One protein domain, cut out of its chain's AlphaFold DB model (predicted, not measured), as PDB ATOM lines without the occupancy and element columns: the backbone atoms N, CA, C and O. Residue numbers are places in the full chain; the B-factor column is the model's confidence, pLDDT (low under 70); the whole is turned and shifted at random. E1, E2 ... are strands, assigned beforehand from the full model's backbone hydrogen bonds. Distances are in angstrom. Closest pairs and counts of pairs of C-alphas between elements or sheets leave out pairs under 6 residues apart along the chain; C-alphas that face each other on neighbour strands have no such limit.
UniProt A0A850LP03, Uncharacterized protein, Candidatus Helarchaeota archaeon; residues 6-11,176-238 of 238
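What this domain is: This is residues 6 to 11 and 176 to 238 of the 238 residues of an uncharacterized protein of Candidatus Helarchaeota archaeon (UniProt A0A850LP03). One twisted antiparallel sheet of five strands makes a wall, with the small hairpin E2-E3 over one face and the other face bare. On the hairpin's side, residues 176 to 188 form a long loop with no named element. The 69 printed residues hold seven named strands, E1 to E7 along the chain, and no named helix; the sheet's order is E1, E7, E6, E5, E4, and the class is all strand. The whole is compact, with a radius of gyration of the C-alphas of 12.0 A and spans of 32 by 30 by 21 A.

How they stand to each other: E1, residues 6 to 9, is an edge strand antiparallel to E7, residues 232 to 237, at 174 degrees; N 6 and O 235 are 2.8 A apart. E2, residues 189 to 191, and E3, residues 198 to 200, form a hairpin, with N 190 to O 199 at 2.8 A. E4, residues 205 to 207, the other edge strand, begins a meander, each strand the antiparallel neighbour of the one before: E4, E5 of residues 210 to 217, E6 of residues 220 to 227, and E7. N 205 and O 212 are 2.8 A apart, N 213 and O 224 2.9 A, N 225 and O 234 2.8 A. E3 and E5 are near each other, with 5 pairs of C-alphas within 10 A; E2 and E6 are only just apart, at 8.2 A.

Where its parts are: E1 begins at C-alpha 6, (163.201, 159.359, 92.620). E5 measures 22.0 A, E6 23.3 A and E7 16.7 A, ending at C-alpha 237, (169.437, 156.113, 87.837).

The domain as a whole: Residues 12 to 175 are not printed; C-alphas 11 and 176 are 8.8 A apart across this cut. The sheet is twisted, its C-alphas up to 4.2 A off the best plane. Residues 176 to 177 and 180 to 184 have pLDDT under 70.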
ATOM      1  N   ILE A   6     163.537 158.498  91.483       80.69
ATOM      2  CA  ILE A   6     163.201 159.359  92.620       80.69
ATOM      3  C   ILE A   6     162.400 160.539  92.078       80.69
ATOM      4  O   ILE A   6     162.905 161.301  91.257       80.69
ATOM      5  N   VAL A   7     161.156 160.706  92.524       78.81
ATOM      6  CA  VAL A   7     160.294 161.819  92.102       78.81
ATOM      7  C   VAL A   7     160.042 162.739  93.286       78.81
ATOM      8  O   VAL A   7     159.434 162.339  94.276       78.81
ATOM      9  N   THR A   8     160.451 163.997  93.150       76.31
ATOM     10  CA  THR A   8     160.183 165.052  94.126       76.31
ATOM     11  C   THR A   8     159.146 165.998  93.544       76.31
ATOM     12  O   THR A   8     159.405 166.727  92.585       76.31
ATOM     13  N   LYS A   9     157.948 166.008  94.129       72.75
ATOM     14  CA  LYS A   9     156.917 166.993  93.797       72.75
ATOM     15  C   LYS A   9     156.945 168.105  94.831       72.75
ATOM     16  O   LYS A   9     156.790 167.840  96.023       72.75
ATOM     17  N   PHE A  10     157.098 169.350  94.388       75.00
ATOM     18  CA  PHE A  10     157.010 170.462  95.321       75.00
ATOM     19  C   PHE A  10     155.563 170.646  95.774       75.00
ATOM     20  O   PHE A  10     154.669 170.909  94.969       75.00
ATOM     21  N   ASN A  11     155.326 170.492  97.075       80.12
ATOM     22  CA  ASN A  11     154.000 170.640  97.661       80.12
ATOM     23  C   ASN A  11     153.719 172.105  98.025       80.12
ATOM     24  O   ASN A  11     153.526 172.444  99.193       80.12
ATOM     25  N   ASP A 176     162.914 173.636  96.476       65.88
ATOM     26  CA  ASP A 176     161.959 174.324  97.340       65.88
ATOM     27  C   ASP A 176     162.592 175.615  97.919       65.88
ATOM     28  O   ASP A 176     163.666 175.541  98.509       65.88
ATOM     29  N   PRO A 177     161.974 176.809  97.802       69.81
ATOM     30  CA  PRO A 177     162.509 178.035  98.415       69.81
ATOM     31  C   PRO A 177     162.644 177.953  99.944       69.81
ATOM     32  O   PRO A 177     163.435 178.689 100.530       69.81
ATOM     33  N   TRP A 178     161.881 177.080 100.606       78.62
ATOM     34  CA  TRP A 178     162.025 176.814 102.037       78.62
ATOM     35  C   TRP A 178     163.157 175.832 102.359       78.62
ATOM     36  O   TRP A 178     163.456 175.645 103.536       78.62
ATOM     37  N   ASP A 179     163.794 175.242 101.346       73.00
ATOM     38  CA  ASP A 179     165.008 174.445 101.474       73.00
ATOM     39  C   ASP A 179     166.231 175.270 101.014       73.00
ATOM     40  O   ASP A 179     166.525 175.397  99.815       73.00
ATOM     41  N   PRO A 180     166.968 175.878 101.960       55.00
ATOM     42  CA  PRO A 180     168.095 176.742 101.641       55.00
ATOM     43  C   PRO A 180     169.299 175.985 101.069       55.00
ATOM     44  O   PRO A 180     170.243 176.669 100.668       55.00
ATOM     45  N   GLY A 181     169.267 174.637 101.031       60.34
ATOM     46  CA  GLY A 181     170.363 173.720 100.678       60.34
ATOM     47  C   GLY A 181     171.762 174.281 100.941       60.34
ATOM     48  O   GLY A 181     172.007 174.854 102.005       60.34
ATOM     49  N   ILE A 182     172.708 174.108 100.013       51.81
ATOM     50  CA  ILE A 182     174.100 174.475 100.268       51.81
ATOM     51  C   ILE A 182     174.324 175.973  99.945       51.81
ATOM     52  O   ILE A 182     174.007 176.485  98.866       51.81
ATOM     53  N   HIS A 183     174.858 176.707 100.929       56.81
ATOM     54  CA  HIS A 183     175.428 178.061 100.813       56.81
ATOM     55  C   HIS A 183     174.512 179.229 100.394       56.81
ATOM     56  O   HIS A 183     175.028 180.247  99.932       56.81
ATOM     57  N   TYR A 184     173.184 179.147 100.565       66.12
ATOM     58  CA  TYR A 184     172.263 180.239 100.188       66.12
ATOM     59  C   TYR A 184     172.483 180.745  98.749       66.12
ATOM     60  O   TYR A 184     172.287 181.923  98.463       66.12
ATOM     61  N   THR A 185     172.930 179.895  97.824       74.50
ATOM     62  CA  THR A 185     173.116 180.325  96.433       74.50
ATOM     63  C   THR A 185     171.770 180.377  95.715       74.50
ATOM     64  O   THR A 185     170.849 179.628  96.048       74.50
ATOM     65  N   PHE A 186     171.639 181.237  94.706       77.12
ATOM     66  CA  PHE A 186     170.509 181.183  93.776       77.12
ATOM     67  C   PHE A 186     170.679 180.116  92.699       77.12
ATOM     68  O   PHE A 186     169.835 180.042  91.818       77.12
ATOM     69  N   ARG A 187     171.717 179.279  92.735       79.75
ATOM     70  CA  ARG A 187     171.909 178.234  91.724       79.75
ATOM     71  C   ARG A 187     171.168 176.973  92.146       79.75
ATOM     72  O   ARG A 187     171.137 176.630  93.326       79.75
ATOM     73  N   ASP A 188     170.544 176.316  91.176       80.25
ATOM     74  CA  ASP A 188     169.966 174.996  91.383       80.25
ATOM     75  C   ASP A 188     171.087 173.945  91.413       80.25
ATOM     76  O   ASP A 188     172.028 173.984  90.616       80.25
ATOM     77  N   GLU A 189     170.967 172.985  92.321       82.69
ATOM     78  CA  GLU A 189     171.907 171.886  92.506       82.69
ATOM     79  C   GLU A 189     171.166 170.581  92.806       82.69
ATOM     80  O   GLU A 189     170.003 170.572  93.206       82.69
ATOM     81  N   ILE A 190     171.845 169.459  92.615       84.94
ATOM     82  CA  ILE A 190     171.320 168.126  92.895       84.94
ATOM     83  C   ILE A 190     172.399 167.274  93.541       84.94
ATOM     84  O   ILE A 190     173.574 167.400  93.199       84.94
ATOM     85  N   LYS A 191     172.007 166.368  94.434       87.06
ATOM     86  CA  LYS A 191     172.905 165.325  94.927       87.06
ATOM     87  C   LYS A 191     172.846 164.107  94.012       87.06
ATOM     88  O   LYS A 191     171.765 163.654  93.640       87.06
ATOM     89  N   CYS A 192     174.009 163.561  93.676       90.00
ATOM     90  CA  CYS A 192     174.113 162.278  92.995       90.00
ATOM     91  C   CYS A 192     173.409 161.191  93.833       90.00
ATOM     92  O   CYS A 192     173.743 161.043  95.010       90.00
ATOM     93  N   PRO A 193     172.496 160.385  93.260       90.44
ATOM     94  CA  PRO A 193     171.718 159.396  94.015       90.44
ATOM     95  C   PRO A 193     172.514 158.132  94.403       90.44
ATOM     96  O   PRO A 193     171.925 157.154  94.864       90.44
ATOM     97  N   TYR A 194     173.832 158.130  94.174       90.50
ATOM     98  CA  TYR A 194     174.743 157.024  94.486       90.50
ATOM     99  C   TYR A 194     175.820 157.417  95.503       90.50
ATOM    100  O   TYR A 194     176.137 156.631  96.384       90.50
ATOM    101  N   CYS A 195     176.403 158.615  95.378       91.94
ATOM    102  CA  CYS A 195     177.527 159.057  96.217       91.94
ATOM    103  C   CYS A 195     177.311 160.425  96.880       91.94
ATOM    104  O   CYS A 195     178.256 161.000  97.410       91.94
ATOM    105  N   GLU A 196     176.101 160.979  96.781       89.50
ATOM    106  CA  GLU A 196     175.669 162.254  97.375       89.50
ATOM    107  C   GLU A 196     176.437 163.518  96.962       89.50
ATOM    108  O   GLU A 196     176.104 164.616  97.413       89.50
ATOM    109  N   LYS A 197     177.422 163.404  96.064       90.12
ATOM    110  CA  LYS A 197     178.154 164.550  95.519       90.12
ATOM    111  C   LYS A 197     177.190 165.535  94.854       90.12
ATOM    112  O   LYS A 197     176.330 165.123  94.075       90.12
ATOM    113  N   SER A 198     177.362 166.827  95.124       87.81
ATOM    114  CA  SER A 198     176.551 167.885  94.515       87.81
ATOM    115  C   SER A 198     176.969 168.182  93.076       87.81
ATOM    116  O   SER A 198     178.159 168.255  92.757       87.81
ATOM    117  N   HIS A 199     175.981 168.417  92.218       87.38
ATOM    118  CA  HIS A 199     176.135 168.840  90.832       87.38
ATOM    119  C   HIS A 199     175.232 170.039  90.556       87.38
ATOM    120  O   HIS A 199     174.085 170.072  90.995       87.38
ATOM    121  N   LEU A 200     175.746 171.025  89.825       85.75
ATOM    122  CA  LEU A 200     175.001 172.234  89.480       85.75
ATOM    123  C   LEU A 200     174.147 171.985  88.239       85.75
ATOM    124  O   LEU A 200     174.617 171.396  87.267       85.75
ATOM    125  N   LEU A 201     172.913 172.478  88.258       82.88
ATOM    126  CA  LEU A 201     171.948 172.347  87.160       82.88
ATOM    127  C   LEU A 201     171.909 173.617  86.297       82.88
ATOM    128  O   LEU A 201     170.869 174.037  85.796       82.88
ATOM    129  N   ASP A 202     173.075 174.241  86.145       77.31
ATOM    130  CA  ASP A 202     173.263 175.510  85.443       77.31
ATOM    131  C   ASP A 202     172.930 175.444  83.953       77.31
ATOM    132  O   ASP A 202     172.564 176.462  83.369       77.31
ATOM    133  N   PHE A 203     173.096 174.261  83.361       78.75
ATOM    134  CA  PHE A 203     172.897 173.997  81.947       78.75
ATOM    135  C   PHE A 203     172.054 172.736  81.822       78.75
ATOM    136  O   PHE A 203     172.521 171.633  82.083       78.75
ATOM    137  N   MET A 204     170.793 172.902  81.448       85.62
ATOM    138  CA  MET A 204     169.886 171.794  81.154       85.62
ATOM    139  C   MET A 204     169.351 171.967  79.742       85.62
ATOM    140  O   MET A 204     169.083 173.081  79.287       85.62
ATOM    141  N   ASN A 205     169.147 170.855  79.057       88.75
ATOM    142  CA  ASN A 205     168.486 170.837  77.767       88.75
ATOM    143  C   ASN A 205     166.982 171.042  77.956       88.75
ATOM    144  O   ASN A 205     166.394 170.534  78.907       88.75
ATOM    145  N   LEU A 206     166.342 171.768  77.039       88.50
ATOM    146  CA  LEU A 206     164.893 171.972  77.046       88.50
ATOM    147  C   LEU A 206     164.244 171.173  75.913       88.50
ATOM    148  O   LEU A 206     164.492 171.441  74.738       88.50
ATOM    149  N   LYS A 207     163.329 170.263  76.257       92.69
ATOM    150  CA  LYS A 207     162.445 169.573  75.304       92.69
ATOM    151  C   LYS A 207     160.991 169.842  75.678       92.69
ATOM    152  O   LYS A 207     160.504 169.370  76.702       92.69
ATOM    153  N   LYS A 208     160.283 170.602  74.835       91.44
ATOM    154  CA  LYS A 208     158.919 171.103  75.100       91.44
ATOM    155  C   LYS A 208     158.854 171.915  76.409       91.44
ATOM    156  O   LYS A 208     159.234 173.083  76.408       91.44
ATOM    157  N   ASN A 209     158.379 171.308  77.493       91.00
ATOM    158  CA  ASN A 209     158.241 171.874  78.840       91.00
ATOM    159  C   ASN A 209     159.130 171.176  79.884       91.00
ATOM    160  O   ASN A 209     158.983 171.453  81.074       91.00
ATOM    161  N   ILE A 210     160.006 170.267  79.451       92.12
ATOM    162  CA  ILE A 210     160.878 169.484  80.324       92.12
ATOM    163  C   ILE A 210     162.307 170.002  80.192       92.12
ATOM    164  O   ILE A 210     162.853 170.036  79.086       92.12
ATOM    165  N   LEU A 211     162.900 170.393  81.319       90.50
ATOM    166  CA  LEU A 211     164.341 170.592  81.443       90.50
ATOM    167  C   LEU A 211     164.983 169.265  81.823       90.50
ATOM    168  O   LEU A 211     164.483 168.605  82.729       90.50
ATOM    169  N   PHE A 212     166.070 168.874  81.170       91.75
ATOM    170  CA  PHE A 212     166.780 167.645  81.509       91.75
ATOM    171  C   PHE A 212     168.296 167.783  81.387       91.75
ATOM    172  O   PHE A 212     168.800 168.529  80.549       91.75
ATOM    173  N   LEU A 213     169.020 167.044  82.221       92.00
ATOM    174  CA  LEU A 213     170.475 166.947  82.190       92.00
ATOM    175  C   LEU A 213     170.890 165.522  82.556       92.00
ATOM    176  O   LEU A 213     170.474 165.003  83.590       92.00
ATOM    177  N   GLU A 214     171.705 164.904  81.710       94.75
ATOM    178  CA  GLU A 214     172.393 163.656  82.033       94.75
ATOM    179  C   GLU A 214     173.733 163.991  82.681       94.75
ATOM    180  O   GLU A 214     174.453 164.879  82.220       94.75
ATOM    181  N   ILE A 215     174.028 163.330  83.794       94.44
ATOM    182  CA  ILE A 215     175.180 163.620  84.637       94.44
ATOM    183  C   ILE A 215     175.981 162.339  84.809       94.44
ATOM    184  O   ILE A 215     175.472 161.324  85.286       94.44
ATOM    185  N   GLU A 216     177.262 162.427  84.473       94.62
ATOM    186  CA  GLU A 216     178.258 161.418  84.794       94.62
ATOM    187  C   GLU A 216     179.000 161.836  86.069       94.62
ATOM    188  O   GLU A 216     179.572 162.926  86.172       94.62
ATOM    189  N   CYS A 217     178.937 160.988  87.092       93.12
ATOM    190  CA  CYS A 217     179.575 161.211  88.382       93.12
ATOM    191  C   CYS A 217     180.475 160.025  88.721       93.12
ATOM    192  O   CYS A 217     180.025 159.033  89.296       93.12
ATOM    193  N   ARG A 218     181.766 160.149  88.384       90.50
ATOM    194  CA  ARG A 218     182.738 159.046  88.443       90.50
ATOM    195  C   ARG A 218     182.234 157.867  87.598       90.50
ATOM    196  O   ARG A 218     182.164 158.011  86.390       90.50
ATOM    197  N   ASN A 219     181.816 156.774  88.237       92.62
ATOM    198  CA  ASN A 219     181.335 155.554  87.581       92.62
ATOM    199  C   ASN A 219     179.799 155.447  87.574       92.62
ATOM    200  O   ASN A 219     179.254 154.385  87.286       92.62
ATOM    201  N   HIS A 220     179.089 156.514  87.951       92.62
ATOM    202  CA  HIS A 220     177.630 156.548  87.993       92.62
ATOM    203  C   HIS A 220     177.086 157.433  86.883       92.62
ATOM    204  O   HIS A 220     177.623 158.513  86.628       92.62
ATOM    205  N   LYS A 221     175.959 157.029  86.305       94.50
ATOM    206  CA  LYS A 221     175.181 157.867  85.399       94.50
ATOM    207  C   LYS A 221     173.789 158.049  85.969       94.50
ATOM    208  O   LYS A 221     173.206 157.147  86.564       94.50
ATOM    209  N   PHE A 222     173.273 159.260  85.860       94.44
ATOM    210  CA  PHE A 222     171.895 159.544  86.222       94.44
ATOM    211  C   PHE A 222     171.372 160.715  85.407       94.44
ATOM    212  O   PHE A 222     172.131 161.534  84.890       94.44
ATOM    213  N   LYS A 223     170.051 160.807  85.317       94.31
ATOM    214  CA  LYS A 223     169.346 161.862  84.607       94.31
ATOM    215  C   LYS A 223     168.501 162.669  85.574       94.31
ATOM    216  O   LYS A 223     167.701 162.110  86.322       94.31
ATOM    217  N   ALA A 224     168.665 163.983  85.539       92.06
ATOM    218  CA  ALA A 224     167.805 164.933  86.224       92.06
ATOM    219  C   ALA A 224     166.776 165.485  85.236       92.06
ATOM    220  O   ALA A 224     167.149 165.939  84.156       92.06
ATOM    221  N   GLU A 225     165.497 165.485  85.604       91.75
ATOM    222  CA  GLU A 225     164.407 166.052  84.810       91.75
ATOM    223  C   GLU A 225     163.520 166.973  85.650       91.75
ATOM    224  O   GLU A 225     163.233 166.701  86.816       91.75
ATOM    225  N   TYR A 226     163.028 168.041  85.030       88.75
ATOM    226  CA  TYR A 226     162.052 168.948  85.610       88.75
ATOM    227  C   TYR A 226     160.948 169.294  84.630       88.75
ATOM    228  O   TYR A 226     161.190 169.904  83.587       88.75
ATOM    229  N   ASP A 227     159.717 168.970  85.007       90.50
ATOM    230  CA  ASP A 227     158.531 169.416  84.293       90.50
ATOM    231  C   ASP A 227     158.122 170.804  84.803       90.50
ATOM    232  O   ASP A 227     157.590 170.945  85.905       90.50
ATOM    233  N   ILE A 228     158.327 171.834  83.976       87.31
ATOM    234  CA  ILE A 228     158.036 173.235  84.322       87.31
ATOM    235  C   ILE A 228     156.540 173.450  84.613       87.31
ATOM    236  O   ILE A 228     156.180 174.319  85.410       87.31
ATOM    237  N   ILE A 229     155.659 172.678  83.973       87.88
ATOM    238  CA  ILE A 229     154.203 172.816  84.110       87.88
ATOM    239  C   ILE A 229     153.728 172.107  85.373       87.88
ATOM    240  O   ILE A 229     152.998 172.695  86.172       87.88
ATOM    241  N   LYS A 230     154.156 170.855  85.562       86.69
ATOM    242  CA  LYS A 230     153.764 170.050  86.729       86.69
ATOM    243  C   LYS A 230     154.516 170.432  87.995       86.69
ATOM    244  O   LYS A 230     154.072 170.063  89.080       86.69
ATOM    245  N   GLN A 231     155.629 171.149  87.852       82.44
ATOM    246  CA  GLN A 231     156.545 171.499  88.933       82.44
ATOM    247  C   GLN A 231     156.996 170.259  89.700       82.44
ATOM    248  O   GLN A 231     156.947 170.182  90.928       82.44
ATOM    249  N   ALA A 232     157.367 169.253  88.918       85.44
ATOM    250  CA  ALA A 232     157.811 167.965  89.399       85.44
ATOM    251  C   ALA A 232     159.249 167.769  88.946       85.44
ATOM    252  O   ALA A 232     159.564 167.934  87.765       85.44
ATOM    253  N   PHE A 233     160.098 167.434  89.905       86.25
ATOM    254  CA  PHE A 233     161.490 167.116  89.686       86.25
ATOM    255  C   PHE A 233     161.699 165.613  89.805       86.25
ATOM    256  O   PHE A 233     160.977 164.918  90.524       86.25
ATOM    257  N   THR A 234     162.643 165.077  89.053       89.50
ATOM    258  CA  THR A 234     162.846 163.641  88.939       89.50
ATOM    259  C   THR A 234     164.316 163.332  88.735       89.50
ATOM    260  O   THR A 234     164.994 164.003  87.961       89.50
ATOM    261  N   ILE A 235     164.786 162.289  89.412       90.31
ATOM    262  CA  ILE A 235     166.127 161.731  89.269       90.31
ATOM    263  C   ILE A 235     165.979 160.276  88.865       90.31
ATOM    264  O   ILE A 235     165.333 159.501  89.569       90.31
ATOM    265  N   GLU A 236     166.573 159.907  87.744       92.44
ATOM    266  CA  GLU A 236     166.552 158.549  87.222       92.44
ATOM    267  C   GLU A 236     167.976 158.002  87.172       92.44
ATOM    268  O   GLU A 236     168.857 158.596  86.551       92.44
ATOM    269  N   LYS A 237     168.202 156.901  87.885       91.19
ATOM    270  CA  LYS A 237     169.437 156.113  87.837       91.19
ATOM    271  C   LYS A 237     169.559 155.473  86.448       91.19
ATOM    272  O   LYS A 237     168.602 154.824  86.024       91.19
ATOM    273  N   LEU A 238     170.683 155.703  85.761       88.88
ATOM    274  CA  LEU A 238     170.973 155.184  84.416       88.88
ATOM    275  C   LEU A 238     171.953 154.010  84.475       88.88
ATOM    276  O   LEU A 238     172.806 154.000  85.394       88.88
TER     277      LEU A 238